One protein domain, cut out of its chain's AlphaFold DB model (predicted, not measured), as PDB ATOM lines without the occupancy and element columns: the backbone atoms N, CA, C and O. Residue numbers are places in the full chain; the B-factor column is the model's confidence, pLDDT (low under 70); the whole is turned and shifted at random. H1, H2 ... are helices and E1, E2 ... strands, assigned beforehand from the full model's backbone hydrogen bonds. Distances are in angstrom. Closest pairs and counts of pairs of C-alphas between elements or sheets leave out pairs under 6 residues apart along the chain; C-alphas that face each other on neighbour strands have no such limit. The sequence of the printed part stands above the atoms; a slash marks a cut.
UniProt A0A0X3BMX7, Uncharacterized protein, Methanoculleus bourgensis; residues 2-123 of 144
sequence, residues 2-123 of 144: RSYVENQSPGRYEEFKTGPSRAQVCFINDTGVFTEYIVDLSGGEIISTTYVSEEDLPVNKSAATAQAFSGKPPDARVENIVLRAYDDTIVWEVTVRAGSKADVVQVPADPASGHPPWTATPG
ATOM      1  N   ARG A   2     278.146 232.862 181.090       57.31
ATOM      2  CA  ARG A   2     279.017 232.875 182.283       57.31
ATOM      3  C   ARG A   2     279.883 234.143 182.384       57.31
ATOM      4  O   ARG A   2     279.732 234.878 183.343       57.31
ATOM      5  N   SER A   3     280.641 234.484 181.340       61.94
ATOM      6  CA  SER A   3     281.483 235.696 181.333       61.94
ATOM      7  C   SER A   3     280.708 237.018 181.367       61.94
ATOM      8  O   SER A   3     281.220 238.020 181.845       61.94
ATOM      9  N   TYR A   4     279.464 237.040 180.872       61.53
ATOM     10  CA  TYR A   4     278.604 238.225 180.999       61.53
ATOM     11  C   TYR A   4     278.229 238.445 182.463       61.53
ATOM     12  O   TYR A   4     278.322 239.557 182.962       61.53
ATOM     13  N   VAL A   5     277.866 237.362 183.146       56.47
ATOM     14  CA  VAL A   5     277.447 237.368 184.544       56.47
ATOM     15  C   VAL A   5     278.635 237.622 185.488       56.47
ATOM     16  O   VAL A   5     278.525 238.434 186.400       56.47
ATOM     17  N   GLU A   6     279.806 237.041 185.206       59.19
ATOM     18  CA  GLU A   6     281.069 237.313 185.920       59.19
ATOM     19  C   GLU A   6     281.489 238.787 185.835       59.19
ATOM     20  O   GLU A   6     281.973 239.347 186.816       59.19
ATOM     21  N   ASN A   7     281.266 239.440 184.690       62.34
ATOM     22  CA  ASN A   7     281.562 240.863 184.527       62.34
ATOM     23  C   ASN A   7     280.622 241.774 185.333       62.34
ATOM     24  O   ASN A   7     280.993 242.913 185.605       62.34
ATOM     25  N   GLN A   8     279.419 241.309 185.692       56.62
ATOM     26  CA  GLN A   8     278.475 242.094 186.500       56.62
ATOM     27  C   GLN A   8     278.785 242.016 187.999       56.62
ATOM     28  O   GLN A   8     278.541 242.983 188.715       56.62
ATOM     29  N   SER A   9     279.326 240.892 188.478       50.50
ATOM     30  CA  SER A   9     279.700 240.714 189.886       50.50
ATOM     31  C   SER A   9     280.966 239.850 189.999       50.50
ATOM     32  O   SER A   9     280.893 238.624 190.149       50.50
ATOM     33  N   PRO A  10     282.153 240.467 189.865       47.00
ATOM     34  CA  PRO A  10     283.416 239.749 189.934       47.00
ATOM     35  C   PRO A  10     283.703 239.330 191.379       47.00
ATOM     36  O   PRO A  10     284.013 240.172 192.219       47.00
ATOM     37  N   GLY A  11     283.647 238.029 191.679       46.28
ATOM     38  CA  GLY A  11     284.256 237.531 192.916       46.28
ATOM     39  C   GLY A  11     283.768 236.204 193.477       46.28
ATOM     40  O   GLY A  11     284.589 235.490 194.044       46.28
ATOM     41  N   ARG A  12     282.487 235.832 193.364       51.97
ATOM     42  CA  ARG A  12     281.963 234.633 194.048       51.97
ATOM     43  C   ARG A  12     280.764 234.056 193.318       51.97
ATOM     44  O   ARG A  12     279.814 234.769 193.037       51.97
ATOM     45  N   TYR A  13     280.814 232.769 193.014       50.25
ATOM     46  CA  TYR A  13     279.789 232.072 192.247       50.25
ATOM     47  C   TYR A  13     279.601 230.670 192.836       50.25
ATOM     48  O   TYR A  13     280.595 229.981 193.069       50.25
ATOM     49  N   GLU A  14     278.350 230.257 193.068       54.66
ATOM     50  CA  GLU A  14     278.040 228.926 193.617       54.66
ATOM     51  C   GLU A  14     277.251 228.019 192.660       54.66
ATOM     52  O   GLU A  14     277.585 226.840 192.558       54.66
ATOM     53  N   GLU A  15     276.257 228.516 191.908       56.31
ATOM     54  CA  GLU A  15     275.440 227.641 191.047       56.31
ATOM     55  C   GLU A  15     274.949 228.338 189.766       56.31
ATOM     56  O   GLU A  15     274.496 229.479 189.778       56.31
ATOM     57  N   PHE A  16     275.072 227.639 188.628       59.44
ATOM     58  CA  PHE A  16     274.701 228.085 187.277       59.44
ATOM     59  C   PHE A  16     273.878 226.967 186.683       59.44
ATOM     60  O   PHE A  16     274.417 225.933 186.277       59.44
ATOM     61  N   LYS A  17     272.573 227.180 186.622       61.03
ATOM     62  CA  LYS A  17     271.677 226.266 185.930       61.03
ATOM     63  C   LYS A  17     271.287 226.921 184.618       61.03
ATOM     64  O   LYS A  17     270.734 228.015 184.617       61.03
ATOM     65  N   THR A  18     271.615 226.270 183.505       61.69
ATOM     66  CA  THR A  18     271.263 226.735 182.157       61.69
ATOM     67  C   THR A  18     270.223 225.829 181.532       61.69
ATOM     68  O   THR A  18     270.425 224.623 181.416       61.69
ATOM     69  N   GLY A  19     269.119 226.431 181.110       65.50
ATOM     70  CA  GLY A  19     268.156 225.866 180.179       65.50
ATOM     71  C   GLY A  19     268.159 226.639 178.853       65.50
ATOM     72  O   GLY A  19     268.795 227.689 178.744       65.50
ATOM     73  N   PRO A  20     267.438 226.141 177.835       59.12
ATOM     74  CA  PRO A  20     267.372 226.771 176.513       59.12
ATOM     75  C   PRO A  20     266.712 228.160 176.522       59.12
ATOM     76  O   PRO A  20     266.974 228.959 175.628       59.12
ATOM     77  N   SER A  21     265.879 228.451 177.524       62.34
ATOM     78  CA  SER A  21     265.111 229.697 177.655       62.34
ATOM     79  C   SER A  21     265.456 230.521 178.897       62.34
ATOM     80  O   SER A  21     264.986 231.644 179.030       62.34
ATOM     81  N   ARG A  22     266.253 229.987 179.829       66.06
ATOM     82  CA  ARG A  22     266.519 230.639 181.117       66.06
ATOM     83  C   ARG A  22     267.839 230.163 181.689       66.06
ATOM     84  O   ARG A  22     268.111 228.960 181.687       66.06
ATOM     85  N   ALA A  23     268.638 231.077 182.216       66.69
ATOM     86  CA  ALA A  23     269.699 230.717 183.141       66.69
ATOM     87  C   ALA A  23     269.537 231.440 184.466       66.69
ATOM     88  O   ALA A  23     269.157 232.605 184.521       66.69
ATOM     89  N   GLN A  24     269.867 230.723 185.527       66.12
ATOM     90  CA  GLN A  24     269.830 231.219 186.891       66.12
ATOM     91  C   GLN A  24     271.242 231.183 187.445       66.12
ATOM     92  O   GLN A  24     271.952 230.181 187.276       66.12
ATOM     93  N   VAL A  25     271.644 232.288 188.065       65.06
ATOM     94  CA  VAL A  25     272.942 232.426 188.711       65.06
ATOM     95  C   VAL A  25     272.737 232.948 190.116       65.06
ATOM     96  O   VAL A  25     272.301 234.079 190.313       65.06
ATOM     97  N   CYS A  26     273.085 232.120 191.091       64.19
ATOM     98  CA  CYS A  26     273.090 232.514 192.489       64.19
ATOM     99  C   CYS A  26     274.477 233.046 192.867       64.19
ATOM    100  O   CYS A  26     275.497 232.392 192.610       64.19
ATOM    101  N   PHE A  27     274.503 234.223 193.483       64.25
ATOM    102  CA  PHE A  27     275.687 234.831 194.061       64.25
ATOM    103  C   PHE A  27     275.534 234.919 195.568       64.25
ATOM    104  O   PHE A  27     274.482 235.289 196.087       64.25
ATOM    105  N   ILE A  28     276.629 234.640 196.263       60.66
ATOM    106  CA  ILE A  28     276.756 234.906 197.688       60.66
ATOM    107  C   ILE A  28     277.951 235.824 197.845       60.66
ATOM    108  O   ILE A  28     279.073 235.467 197.477       60.66
ATOM    109  N   ASN A  29     277.709 237.020 198.363       58.84
ATOM    110  CA  ASN A  29     278.785 237.969 198.596       58.84
ATOM    111  C   ASN A  29     279.625 237.585 199.832       58.84
ATOM    112  O   ASN A  29     279.341 236.631 200.562       58.84
ATOM    113  N   ASP A  30     280.683 238.353 200.086       49.41
ATOM    114  CA  ASP A  30     281.619 238.134 201.193       49.41
ATOM    115  C   ASP A  30     280.970 238.161 202.581       49.41
ATOM    116  O   ASP A  30     281.492 237.552 203.516       49.41
ATOM    117  N   THR A  31     279.820 238.821 202.698       58.75
ATOM    118  CA  THR A  31     279.048 238.948 203.934       58.75
ATOM    119  C   THR A  31     277.989 237.853 204.092       58.75
ATOM    120  O   THR A  31     277.267 237.855 205.084       58.75
ATOM    121  N   GLY A  32     277.893 236.910 203.148       58.84
ATOM    122  CA  GLY A  32     276.912 235.824 203.175       58.84
ATOM    123  C   GLY A  32     275.506 236.227 202.725       58.84
ATOM    124  O   GLY A  32     274.577 235.448 202.931       58.84
ATOM    125  N   VAL A  33     275.353 237.414 202.129       63.16
ATOM    126  CA  VAL A  33     274.087 237.904 201.568       63.16
ATOM    127  C   VAL A  33     273.903 237.302 200.184       63.16
ATOM    128  O   VAL A  33     274.820 237.327 199.351       63.16
ATOM    129  N   PHE A  34     272.711 236.754 199.961       64.50
ATOM    130  CA  PHE A  34     272.339 236.135 198.701       64.50
ATOM    131  C   PHE A  34     271.832 237.177 197.710       64.50
ATOM    132  O   PHE A  34     271.003 238.033 198.024       64.50
ATOM    133  N   THR A  35     272.317 237.060 196.482       65.06
ATOM    134  CA  THR A  35     271.865 237.838 195.339       65.06
ATOM    135  C   THR A  35     271.668 236.893 194.164       65.06
ATOM    136  O   THR A  35     272.627 236.310 193.661       65.06
ATOM    137  N   GLU A  36     270.433 236.719 193.711       65.88
ATOM    138  CA  GLU A  36     270.148 235.897 192.539       65.88
ATOM    139  C   GLU A  36     269.982 236.771 191.296       65.88
ATOM    140  O   GLU A  36     269.244 237.759 191.284       65.88
ATOM    141  N   TYR A  37     270.681 236.379 190.234       67.06
ATOM    142  CA  TYR A  37     270.522 236.925 188.900       67.06
ATOM    143  C   TYR A  37     269.809 235.887 188.049       67.06
ATOM    144  O   TYR A  37     270.342 234.813 187.751       67.06
ATOM    145  N   ILE A  38     268.609 236.238 187.611       68.31
ATOM    146  CA  ILE A  38     267.855 235.432 186.664       68.31
ATOM    147  C   ILE A  38     267.961 236.097 185.303       68.31
ATOM    148  O   ILE A  38     267.641 237.272 185.141       68.31
ATOM    149  N   VAL A  39     268.439 235.334 184.328       66.69
ATOM    150  CA  VAL A  39     268.649 235.796 182.962       66.69
ATOM    151  C   VAL A  39     267.738 234.997 182.044       66.69
ATOM    152  O   VAL A  39     267.943 233.796 181.843       66.69
ATOM    153  N   ASP A  40     266.748 235.668 181.468       67.12
ATOM    154  CA  ASP A  40     265.854 235.057 180.491       67.12
ATOM    155  C   ASP A  40     266.466 235.148 179.094       67.12
ATOM    156  O   ASP A  40     267.041 236.170 178.696       67.12
ATOM    157  N   LEU A  41     266.352 234.046 178.353       66.12
ATOM    158  CA  LEU A  41     266.952 233.865 177.041       66.12
ATOM    159  C   LEU A  41     265.892 233.642 175.963       66.12
ATOM    160  O   LEU A  41     264.988 232.824 176.119       66.12
ATOM    161  N   SER A  42     266.074 234.288 174.813       68.69
ATOM    162  CA  SER A  42     265.352 233.973 173.577       68.69
ATOM    163  C   SER A  42     266.355 233.793 172.447       68.69
ATOM    164  O   SER A  42     267.174 234.670 172.198       68.69
ATOM    165  N   GLY A  43     266.366 232.624 171.800       68.19
ATOM    166  CA  GLY A  43     267.322 232.333 170.722       68.19
ATOM    167  C   GLY A  43     268.802 232.366 171.143       68.19
ATOM    168  O   GLY A  43     269.671 232.503 170.290       68.19
ATOM    169  N   GLY A  44     269.096 232.248 172.444       66.00
ATOM    170  CA  GLY A  44     270.449 232.394 172.999       66.00
ATOM    171  C   GLY A  44     270.854 233.835 173.335       66.00
ATOM    172  O   GLY A  44     271.942 234.039 173.875       66.00
ATOM    173  N   GLU A  45     269.989 234.818 173.072       68.62
ATOM    174  CA  GLU A  45     270.179 236.217 173.453       68.62
ATOM    175  C   GLU A  45     269.506 236.534 174.789       68.62
ATOM    176  O   GLU A  45     268.450 235.993 175.112       68.62
ATOM    177  N   ILE A  46     270.121 237.437 175.555       66.69
ATOM    178  CA  ILE A  46     269.596 237.906 176.839       66.69
ATOM    179  C   ILE A  46     268.489 238.920 176.576       66.69
ATOM    180  O   ILE A  46     268.763 240.027 176.112       66.69
ATOM    181  N   ILE A  47     267.254 238.559 176.913       67.00
ATOM    182  CA  ILE A  47     266.091 239.439 176.740       67.00
ATOM    183  C   ILE A  47     265.730 240.188 178.025       67.00
ATOM    184  O   ILE A  47     265.223 241.307 177.969       67.00
ATOM    185  N   SER A  48     266.034 239.614 179.189       66.56
ATOM    186  CA  SER A  48     265.769 240.233 180.486       66.56
ATOM    187  C   SER A  48     266.773 239.768 181.530       66.56
ATOM    188  O   SER A  48     267.201 238.610 181.515       66.56
ATOM    189  N   THR A  49     267.117 240.678 182.438       65.88
ATOM    190  CA  THR A  49     267.845 240.361 183.662       65.88
ATOM    191  C   THR A  49     267.015 240.816 184.852       65.88
ATOM    192  O   THR A  49     266.650 241.988 184.976       65.88
ATOM    193  N   THR A  50     266.752 239.878 185.748       67.19
ATOM    194  CA  THR A  50     266.083 240.097 187.021       67.19
ATOM    195  C   THR A  50     267.107 239.992 188.144       67.19
ATOM    196  O   THR A  50     267.883 239.037 188.191       67.19
ATOM    197  N   TYR A  51     267.098 240.985 189.032       68.06
ATOM    198  CA  TYR A  51     267.937 241.052 190.225       68.06
ATOM    199  C   TYR A  51     267.077 240.815 191.463       68.06
ATOM    200  O   TYR A  51     266.065 241.494 191.641       68.06
ATOM    201  N   VAL A  52     267.489 239.874 192.309       68.38
ATOM    202  CA  VAL A  52     266.799 239.555 193.559       68.38
ATOM    203  C   VAL A  52     267.812 239.570 194.692       68.38
ATOM    204  O   VAL A  52     268.704 238.724 194.740       68.38
ATOM    205  N   SER A  53     267.684 240.533 195.599       71.00
ATOM    206  CA  SER A  53     268.453 240.567 196.843       71.00
ATOM    207  C   SER A  53     267.663 239.893 197.954       71.00
ATOM    208  O   SER A  53     266.467 240.138 198.083       71.00
ATOM    209  N   GLU A  54     268.328 239.109 198.804       70.94
ATOM    210  CA  GLU A  54     267.714 238.573 200.024       70.94
ATOM    211  C   GLU A  54     267.109 239.669 200.916       70.94
ATOM    212  O   GLU A  54     266.094 239.440 201.567       70.94
ATOM    213  N   GLU A  55     267.708 240.860 200.928       71.62
ATOM    214  CA  GLU A  55     267.243 241.998 201.732       71.62
ATOM    215  C   GLU A  55     265.874 242.529 201.287       71.62
ATOM    216  O   GLU A  55     265.134 243.084 202.098       71.62
ATOM    217  N   ASP A  56     265.523 242.311 200.018       71.00
ATOM    218  CA  ASP A  56     264.247 242.728 199.437       71.00
ATOM    219  C   ASP A  56     263.161 241.642 199.589       71.00
ATOM    220  O   ASP A  56     262.001 241.863 199.232       71.00
ATOM    221  N   LEU A  57     263.512 240.462 200.124       75.62
ATOM    222  CA  LEU A  57     262.592 239.336 200.292       75.62
ATOM    223  C   LEU A  57     261.884 239.381 201.658       75.62
ATOM    224  O   LEU A  57     262.542 239.428 202.701       75.62
ATOM    225  N   PRO A  58     260.543 239.247 201.701       78.88
ATOM    226  CA  PRO A  58     259.798 239.080 202.953       78.88
ATOM    227  C   PRO A  58     260.242 237.870 203.778       78.88
ATOM    228  O   PRO A  58     260.213 237.903 205.010       78.88
ATOM    229  N   VAL A  59     260.637 236.792 203.099       82.44
ATOM    230  CA  VAL A  59     261.201 235.594 203.720       82.44
ATOM    231  C   VAL A  59     262.667 235.500 203.321       82.44
ATOM    232  O   VAL A  59     262.998 235.129 202.197       82.44
ATOM    233  N   ASN A  60     263.546 235.822 204.265       83.44
ATOM    234  CA  ASN A  60     264.991 235.678 204.099       83.44
ATOM    235  C   ASN A  60     265.449 234.217 204.276       83.44
ATOM    236  O   ASN A  60     264.671 233.342 204.680       83.44
ATOM    237  N   LYS A  61     266.731 233.942 204.025       82.38
ATOM    238  CA  LYS A  61     267.315 232.595 204.093       82.38
ATOM    239  C   LYS A  61     267.118 231.938 205.455       82.38
ATOM    240  O   LYS A  61     266.836 230.740 205.542       82.38
ATOM    241  N   SER A  62     267.294 232.707 206.528       83.44
ATOM    242  CA  SER A  62     267.165 232.217 207.904       83.44
ATOM    243  C   SER A  62     265.728 231.782 208.200       83.44
ATOM    244  O   SER A  62     265.493 230.668 208.675       83.44
ATOM    245  N   ALA A  63     264.753 232.615 207.830       87.19
ATOM    246  CA  ALA A  63     263.336 232.309 207.965       87.19
ATOM    247  C   ALA A  63     262.928 231.109 207.096       87.19
ATOM    248  O   ALA A  63     262.244 230.211 207.586       87.19
ATOM    249  N   ALA A  64     263.399 231.044 205.847       87.12
ATOM    250  CA  ALA A  64     263.153 229.909 204.960       87.12
ATOM    251  C   ALA A  64     263.735 228.605 205.519       87.12
ATOM    252  O   ALA A  64     263.073 227.569 205.520       87.12
ATOM    253  N   THR A  65     264.946 228.665 206.073       87.31
ATOM    254  CA  THR A  65     265.590 227.526 206.733       87.31
ATOM    255  C   THR A  65     264.770 227.048 207.928       87.31
ATOM    256  O   THR A  65     264.475 225.859 208.035       87.31
ATOM    257  N   ALA A  66     264.348 227.962 208.806       87.88
ATOM    258  CA  ALA A  66     263.523 227.624 209.964       87.88
ATOM    259  C   ALA A  66     262.193 226.970 209.554       87.88
ATOM    260  O   ALA A  66     261.776 225.983 210.161       87.88
ATOM    261  N   GLN A  67     261.556 227.471 208.492       89.75
ATOM    262  CA  GLN A  67     260.341 226.873 207.936       89.75
ATOM    263  C   GLN A  67     260.601 225.484 207.344       89.75
ATOM    264  O   GLN A  67     259.833 224.562 207.610       89.75
ATOM    265  N   ALA A  68     261.701 225.295 206.612       87.81
ATOM    266  CA  ALA A  68     262.073 224.001 206.041       87.81
ATOM    267  C   ALA A  68     262.392 222.935 207.107       87.81
ATOM    268  O   ALA A  68     262.188 221.741 206.875       87.81
ATOM    269  N   PHE A  69     262.858 223.363 208.284       85.81
ATOM    270  CA  PHE A  69     263.058 222.506 209.451       85.81
ATOM    271  C   PHE A  69     261.784 222.211 210.244       85.81
ATOM    272  O   PHE A  69     261.798 221.322 211.098       85.81
ATOM    273  N   SER A  70     260.685 222.919 209.987       87.12
ATOM    274  CA  SER A  70     259.438 222.706 210.717       87.12
ATOM    275  C   SER A  70     258.960 221.260 210.555       87.12
ATOM    276  O   SER A  70     258.763 220.766 209.444       87.12
ATOM    277  N   GLY A  71     258.818 220.546 211.675       82.81
ATOM    278  CA  GLY A  71     258.419 219.135 211.693       82.81
ATOM    279  C   GLY A  71     259.501 218.136 211.253       82.81
ATOM    280  O   GLY A  71     259.200 216.949 211.124       82.81
ATOM    281  N   LYS A  72     260.748 218.573 211.031       86.00
ATOM    282  CA  LYS A  72     261.888 217.680 210.765       86.00
ATOM    283  C   LYS A  72     262.492 217.149 212.076       86.00
ATOM    284  O   LYS A  72     262.375 217.801 213.115       86.00
ATOM    285  N   PRO A  73     263.108 215.952 212.057       84.62
ATOM    286  CA  PRO A  73     263.702 215.374 213.257       84.62
ATOM    287  C   PRO A  73     264.939 216.169 213.725       84.62
ATOM    288  O   PRO A  73     265.533 216.897 212.928       84.62
ATOM    289  N   PRO A  74     265.352 216.042 215.002       83.62
ATOM    290  CA  PRO A  74     266.413 216.871 215.591       83.62
ATOM    291  C   PRO A  74     267.801 216.681 214.968       83.62
ATOM    292  O   PRO A  74     268.661 217.544 215.110       83.62
ATOM    293  N   ASP A  75     268.038 215.543 214.315       87.06
ATOM    294  CA  ASP A  75     269.278 215.216 213.608       87.06
ATOM    295  C   ASP A  75     269.295 215.730 212.160       87.06
ATOM    296  O   ASP A  75     270.283 215.540 211.444       87.06
ATOM    297  N   ALA A  76     268.211 216.368 211.711       87.62
ATOM    298  CA  ALA A  76     268.143 216.932 210.381       87.62
ATOM    299  C   ALA A  76     269.152 218.077 210.214       87.62
ATOM    300  O   ALA A  76     269.402 218.864 211.127       87.62
ATOM    301  N   ARG A  77     269.693 218.219 209.004       86.25
ATOM    302  CA  ARG A  77     270.597 219.313 208.631       86.25
ATOM    303  C   ARG A  77     270.277 219.838 207.239       86.25
ATOM    304  O   ARG A  77     269.874 219.070 206.367       86.25
ATOM    305  N   VAL A  78     270.506 221.128 207.015       82.81
ATOM    306  CA  VAL A  78     270.473 221.706 205.667       82.81
ATOM    307  C   VAL A  78     271.767 221.340 204.962       82.81
ATOM    308  O   VAL A  78     272.851 221.570 205.491       82.81
ATOM    309  N   GLU A  79     271.643 220.751 203.780       81.19
ATOM    310  CA  GLU A  79     272.781 220.432 202.916       81.19
ATOM    311  C   GLU A  79     272.977 221.468 201.821       81.19
ATOM    312  O   GLU A  79     274.109 221.736 201.435       81.19
ATOM    313  N   ASN A  80     271.884 222.048 201.331       78.44
ATOM    314  CA  ASN A  80     271.918 223.109 200.337       78.44
ATOM    315  C   ASN A  80     270.697 224.016 200.495       78.44
ATOM    316  O   ASN A  80     269.638 223.566 200.933       78.44
ATOM    317  N   ILE A  81     270.835 225.278 200.114       78.62
ATOM    318  CA  ILE A  81     269.738 226.236 200.057       78.62
ATOM    319  C   ILE A  81     269.989 227.193 198.905       78.62
ATOM    320  O   ILE A  81     271.009 227.875 198.867       78.62
ATOM    321  N   VAL A  82     269.051 227.219 197.968       76.12
ATOM    322  CA  VAL A  82     269.144 228.034 196.760       76.12
ATOM    323  C   VAL A  82     267.871 228.833 196.595       76.12
ATOM    324  O   VAL A  82     266.778 228.328 196.849       76.12
ATOM    325  N   LEU A  83     268.011 230.082 196.181       74.62
ATOM    326  CA  LEU A  83     266.884 230.851 195.686       74.62
ATOM    327  C   LEU A  83     266.621 230.419 194.240       74.62
ATOM    328  O   LEU A  83     267.564 230.087 193.518       74.62
ATOM    329  N   ARG A  84     265.350 230.322 193.856       74.06
ATOM    330  CA  ARG A  84     264.939 230.085 192.476       74.06
ATOM    331  C   ARG A  84     263.749 230.950 192.134       74.06
ATOM    332  O   ARG A  84     262.724 230.891 192.811       74.06
ATOM    333  N   ALA A  85     263.837 231.630 191.002       71.12
ATOM    334  CA  ALA A  85     262.665 232.201 190.359       71.12
ATOM    335  C   ALA A  85     262.046 231.238 189.343       71.12
ATOM    336  O   ALA A  85     262.719 230.699 188.461       71.12
ATOM    337  N   TYR A  86     260.736 231.087 189.452       71.00
ATOM    338  CA  TYR A  86     259.832 230.519 188.465       71.00
ATOM    339  C   TYR A  86     259.135 231.662 187.707       71.00
ATOM    340  O   TYR A  86     259.603 232.803 187.755       71.00
ATOM    341  N   ASP A  87     258.133 231.367 186.882       67.38
ATOM    342  CA  ASP A  87     257.512 232.374 186.003       67.38
ATOM    343  C   ASP A  87     256.657 233.386 186.783       67.38
ATOM    344  O   ASP A  87     256.585 234.555 186.412       67.38
ATOM    345  N   ASP A  88     256.048 232.952 187.882       70.31
ATOM    346  CA  ASP A  88     255.121 233.727 188.708       70.31
ATOM    347  C   ASP A  88     255.524 233.805 190.184       70.31
ATOM    348  O   ASP A  88     254.875 234.516 190.951       70.31
ATOM    349  N   THR A  89     256.581 233.095 190.589       73.62
ATOM    350  CA  THR A  89     256.997 233.049 191.989       73.62
ATOM    351  C   THR A  89     258.500 232.899 192.185       73.62
ATOM    352  O   THR A  89     259.186 232.302 191.355       73.62
ATOM    353  N   ILE A  90     259.018 233.385 193.309       76.31
ATOM    354  CA  ILE A  90     260.331 233.018 193.838       76.31
ATOM    355  C   ILE A  90     260.160 232.111 195.039       76.31
ATOM    356  O   ILE A  90     259.368 232.368 195.945       76.31
ATOM    357  N   VAL A  91     260.973 231.063 195.078       83.56
ATOM    358  CA  VAL A  91     261.038 230.137 196.200       83.56
ATOM    359  C   VAL A  91     262.479 229.923 196.637       83.56
ATOM    360  O   VAL A  91     263.404 229.874 195.830       83.56
ATOM    361  N   TRP A  92     262.658 229.718 197.931       84.81
ATOM    362  CA  TRP A  92     263.829 229.063 198.482       84.81
ATOM    363  C   TRP A  92     263.653 227.552 198.348       84.81
ATOM    364  O   TRP A  92     262.736 226.976 198.930       84.81
ATOM    365  N   GLU A  93     264.538 226.889 197.613       86.12
ATOM    366  CA  GLU A  93     264.651 225.434 197.640       86.12
ATOM    367  C   GLU A  93     265.688 225.027 198.681       86.12
ATOM    368  O   GLU A  93     266.893 225.212 198.506       86.12
ATOM    369  N   VAL A  94     265.208 224.454 199.781       86.38
ATOM    370  CA  VAL A  94     266.031 224.017 200.905       86.38
ATOM    371  C   VAL A  94     266.155 222.501 200.870       86.38
ATOM    372  O   VAL A  94     265.182 221.777 201.070       86.38
ATOM    373  N   THR A  95     267.362 221.998 200.634       86.81
ATOM    374  CA  THR A  95     267.658 220.566 200.727       86.81
ATOM    375  C   THR A  95     267.974 220.217 202.176       86.81
ATOM    376  O   THR A  95     269.030 220.579 202.695       86.81
ATOM    377  N   VAL A  96     267.062 219.503 202.830       89.25
ATOM    378  CA  VAL A  96     267.199 219.039 204.212       89.25
ATOM    379  C   VAL A  96     267.455 217.538 204.210       89.25
ATOM    380  O   VAL A  96     266.656 216.768 203.677       89.25
ATOM    381  N   ARG A  97     268.542 217.100 204.842       88.44
ATOM    382  CA  ARG A  97     268.814 215.681 205.083       88.44
ATOM    383  C   ARG A  97     268.438 215.305 206.504       88.44
ATOM    384  O   ARG A  97     268.905 215.940 207.441       88.44
ATOM    385  N   ALA A  98     267.661 214.239 206.644       87.94
ATOM    386  CA  ALA A  98     267.353 213.578 207.906       87.94
ATOM    387  C   ALA A  98     267.708 212.089 207.776       87.94
ATOM    388  O   ALA A  98     267.146 211.376 206.938       87.94
ATOM    389  N   GLY A  99     268.687 211.620 208.553       85.44
ATOM    390  CA  GLY A  99     269.261 210.284 208.380       85.44
ATOM    391  C   GLY A  99     269.788 210.038 206.956       85.44
ATOM    392  O   GLY A  99     270.660 210.756 206.463       85.44
ATOM    393  N   SER A 100     269.268 209.005 206.284       82.19
ATOM    394  CA  SER A 100     269.654 208.621 204.916       82.19
ATOM    395  C   SER A 100     268.855 209.317 203.812       82.19
ATOM    396  O   SER A 100     269.167 209.133 202.634       82.19
ATOM    397  N   LYS A 101     267.829 210.105 204.159       84.44
ATOM    398  CA  LYS A 101     266.924 210.725 203.188       84.44
ATOM    399  C   LYS A 101     267.188 212.223 203.079       84.44
ATOM    400  O   LYS A 101     267.207 212.923 204.088       84.44
ATOM    401  N   ALA A 102     267.355 212.701 201.849       87.94
ATOM    402  CA  ALA A 102     267.331 214.121 201.523       87.94
ATOM    403  C   ALA A 102     265.959 214.482 200.941       87.94
ATOM    404  O   ALA A 102     265.477 213.811 200.028       87.94
ATOM    405  N   ASP A 103     265.344 215.529 201.480       87.69
ATOM    406  CA  ASP A 103     264.109 216.123 200.980       87.69
ATOM    407  C   ASP A 103     264.404 217.553 200.516       87.69
ATOM    408  O   ASP A 103     265.097 218.299 201.207       87.69
ATOM    409  N   VAL A 104     263.843 217.954 199.377       87.81
ATOM    410  CA  VAL A 104     263.849 219.354 198.938       87.81
ATOM    411  C   VAL A 104     262.534 219.987 199.373       87.81
ATOM    412  O   VAL A 104     261.463 219.531 198.975       87.81
ATOM    413  N   VAL A 105     262.612 221.012 200.216       89.06
ATOM    414  CA  VAL A 105     261.467 221.797 200.681       89.06
ATOM    415  C   VAL A 105     261.464 223.123 199.936       89.06
ATOM    416  O   VAL A 105     262.457 223.843 199.962       89.06
ATOM    417  N   GLN A 106     260.353 223.443 199.280       88.94
ATOM    418  CA  GLN A 106     260.156 224.735 198.631       88.94
ATOM    419  C   GLN A 106     259.440 225.675 199.599       88.94
ATOM    420  O   GLN A 106     258.336 225.378 200.055       88.94
ATOM    421  N   VAL A 107     260.081 226.794 199.920       85.69
ATOM    422  CA  VAL A 107     259.523 227.844 200.773       85.69
ATOM    423  C   VAL A 107     259.344 229.100 199.925       85.69
ATOM    424  O   VAL A 107     260.343 229.628 199.441       85.69
ATOM    425  N   PRO A 108     258.112 229.594 199.722       86.25
ATOM    426  CA  PRO A 108     257.883 230.826 198.977       86.25
ATOM    427  C   PRO A 108     258.660 231.999 199.578       86.25
ATOM    428  O   PRO A 108     258.634 232.219 200.789       86.25
ATOM    429  N   ALA A 109     259.352 232.734 198.714       76.62
ATOM    430  CA  ALA A 109     260.105 233.928 199.072       76.62
ATOM    431  C   ALA A 109     259.321 235.225 198.804       76.62
ATOM    432  O   ALA A 109     259.754 236.286 199.241       76.62
ATOM    433  N   ASP A 110     258.187 235.149 198.095       71.75
ATOM    434  CA  ASP A 110     257.444 236.311 197.597       71.75
ATOM    435  C   ASP A 110     256.621 237.082 198.642       71.75
ATOM    436  O   ASP A 110     256.103 236.506 199.606       71.75
ATOM    437  N   PRO A 111     256.367 238.382 198.388       54.34
ATOM    438  CA  PRO A 111     255.245 239.099 198.968       54.34
ATOM    439  C   PRO A 111     253.954 238.607 198.308       54.34
ATOM    440  O   PRO A 111     253.862 238.471 197.093       54.34
ATOM    441  N   ALA A 112     252.930 238.346 199.110       48.53
ATOM    442  CA  ALA A 112     251.654 237.752 198.709       48.53
ATOM    443  C   ALA A 112     250.763 238.623 197.777       48.53
ATOM    444  O   ALA A 112     249.553 238.700 197.976       48.53
ATOM    445  N   SER A 113     251.308 239.299 196.763       44.78
ATOM    446  CA  SER A 113     250.569 240.283 195.965       44.78
ATOM    447  C   SER A 113     250.977 240.326 194.492       44.78
ATOM    448  O   SER A 113     251.430 241.370 194.047       44.78
ATOM    449  N   GLY A 114     250.792 239.234 193.737       42.50
ATOM    450  CA  GLY A 114     250.514 239.212 192.279       42.50
ATOM    451  C   GLY A 114     251.420 239.995 191.311       42.50
ATOM    452  O   GLY A 114     251.114 240.076 190.120       42.50
ATOM    453  N   HIS A 115     252.503 240.589 191.790       43.47
ATOM    454  CA  HIS A 115     253.478 241.370 191.059       43.47
ATOM    455  C   HIS A 115     254.853 241.018 191.612       43.47
ATOM    456  O   HIS A 115     255.034 241.043 192.833       43.47
ATOM    457  N   PRO A 116     255.808 240.694 190.731       50.00
ATOM    458  CA  PRO A 116     257.155 240.386 191.162       50.00
ATOM    459  C   PRO A 116     257.756 241.592 191.906       50.00
ATOM    460  O   PRO A 116     257.713 242.704 191.373       50.00
ATOM    461  N   PRO A 117     258.323 241.421 193.118       46.00
ATOM    462  CA  PRO A 117     259.025 242.491 193.835       46.00
ATOM    463  C   PRO A 117     260.312 242.955 193.138       46.00
ATOM    464  O   PRO A 117     260.929 243.926 193.568       46.00
ATOM    465  N   TRP A 118     260.732 242.283 192.066       55.22
ATOM    466  CA  TRP A 118     261.928 242.625 191.310       55.22
ATOM    467  C   TRP A 118     261.616 243.482 190.084       55.22
ATOM    468  O   TRP A 118     260.665 243.256 189.334       55.22
ATOM    469  N   THR A 119     262.494 244.447 189.826       52.00
ATOM    470  CA  THR A 119     262.470 245.203 188.575       52.00
ATOM    471  C   THR A 119     263.242 244.421 187.518       52.00
ATOM    472  O   THR A 119     264.472 244.369 187.544       52.00
ATOM    473  N   ALA A 120     262.524 243.807 186.576       52.66
ATOM    474  CA  ALA A 120     263.130 243.243 185.377       52.66
ATOM    475  C   ALA A 120     263.743 244.386 184.558       52.66
ATOM    476  O   ALA A 120     263.032 245.229 184.008       52.66
ATOM    477  N   THR A 121     265.071 244.436 184.491       55.75
ATOM    478  CA  THR A 121     265.750 245.386 183.610       55.75
ATOM    479  C   THR A 121     265.831 244.733 182.231       55.75
ATOM    480  O   THR A 121     266.297 243.591 182.137       55.75
ATOM    481  N   PRO A 122     265.367 245.391 181.150       49.69
ATOM    482  CA  PRO A 122     265.532 244.860 179.804       49.69
ATOM    483  C   PRO A 122     267.001 244.508 179.563       49.69
ATOM    484  O   PRO A 122     267.891 245.299 179.889       49.69
ATOM    485  N   GLY A 123     267.258 243.320 179.013       42.44
ATOM    486  CA  GLY A 123     268.605 242.932 178.616       42.44
ATOM    487  C   GLY A 123     269.177 243.992 177.672       42.44
ATOM    488  O   GLY A 123     268.475 244.485 176.788       42.44
TER     489      GLY A 123
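Overview. This is residues 2 to 123 of the 144 residues of an uncharacterized protein of Methanoculleus bourgensis (UniProt A0A0X3BMX7). Two strongly twisted antiparallel sheets, each with a short helix on one face, meet at an angle near one end of the second sheet and spread away from each other along the longest axis. The larger sheet, E1 E2 E3 E4 E8, has H1 on it; the smaller, E5 E6 E7, has H2 on it, and after E7 a long link leads back to the larger sheet, where E8 adds its last strand. The printed part has 122 residues with two named helices and eight named strands, in the order H1 E1 E2 E3 E4 H2 E5 E6 E7 E8, and its class is mixed, helices and strands. It is compact, with a radius of gyration of the C-alphas of 15.2 A, and spans 46 by 32 by 29 A.

Along the chain. H1, residues 2 to 8, begins at C-alpha 2 (279.017, 232.875, 182.283). E1 is residues 15 to 18 and E2 residues 22 to 28, 19.9 A long. E3, residues 34 to 42, measures 26.2 A, and E4, residues 45 to 53, 23.9 A. H2 is residues 61 to 68, 10.3 A long, beginning at C-alpha 61 (267.315, 232.595, 204.093). E5 is residues 77 to 85, 23.7 A; E6 residues 90 to 98, 25.0 A; E7 residues 101 to 108, 22.4 A. E8, residues 120 to 122, ends at C-alpha 122 (265.532, 244.860, 179.804).

Arrangement. E1 to E4 form a meander, each strand the antiparallel neighbour of the one before. N 17 and O 24 of E1 and E2 are 3.1 A apart, N 25 and O 37 of E2 and E3 2.9 A, and N 38 and O 50 of E3 and E4 2.9 A, each within hydrogen-bond range. E8, an edge strand, is antiparallel to E4, with N 121 and O 49 at 3.0 A. H1 is on this sheet at a height of 9.5 A, over E3, slantwise to the strands at 55 degrees on the local plane. The closest C-alphas of E3 and E5 are those of Glu 36 and Leu 83, 6.8 A apart. E5 E6 E7 is a second meander: N 84 and O 91 are 2.8 A apart, as are N 94 and O 105. H2 is on this sheet; its closest C-alpha to E7 is that of Ala 68, 5.8 A from that of Val 105. In H1 and H2 every O i to N i+4 pair is within hydrogen-bond range.

Size, cuts and confidence. The C-alphas of Gly 43 and Pro 74 are the two farthest apart, 47.5 A. The printed part has no cut. The link from E7 to E8, 11 residues, is long. Mean pLDDT of the printed part is 70.0; 65 residues are under 70: residues 2 to 52, residue 87 and residues 111 to 123.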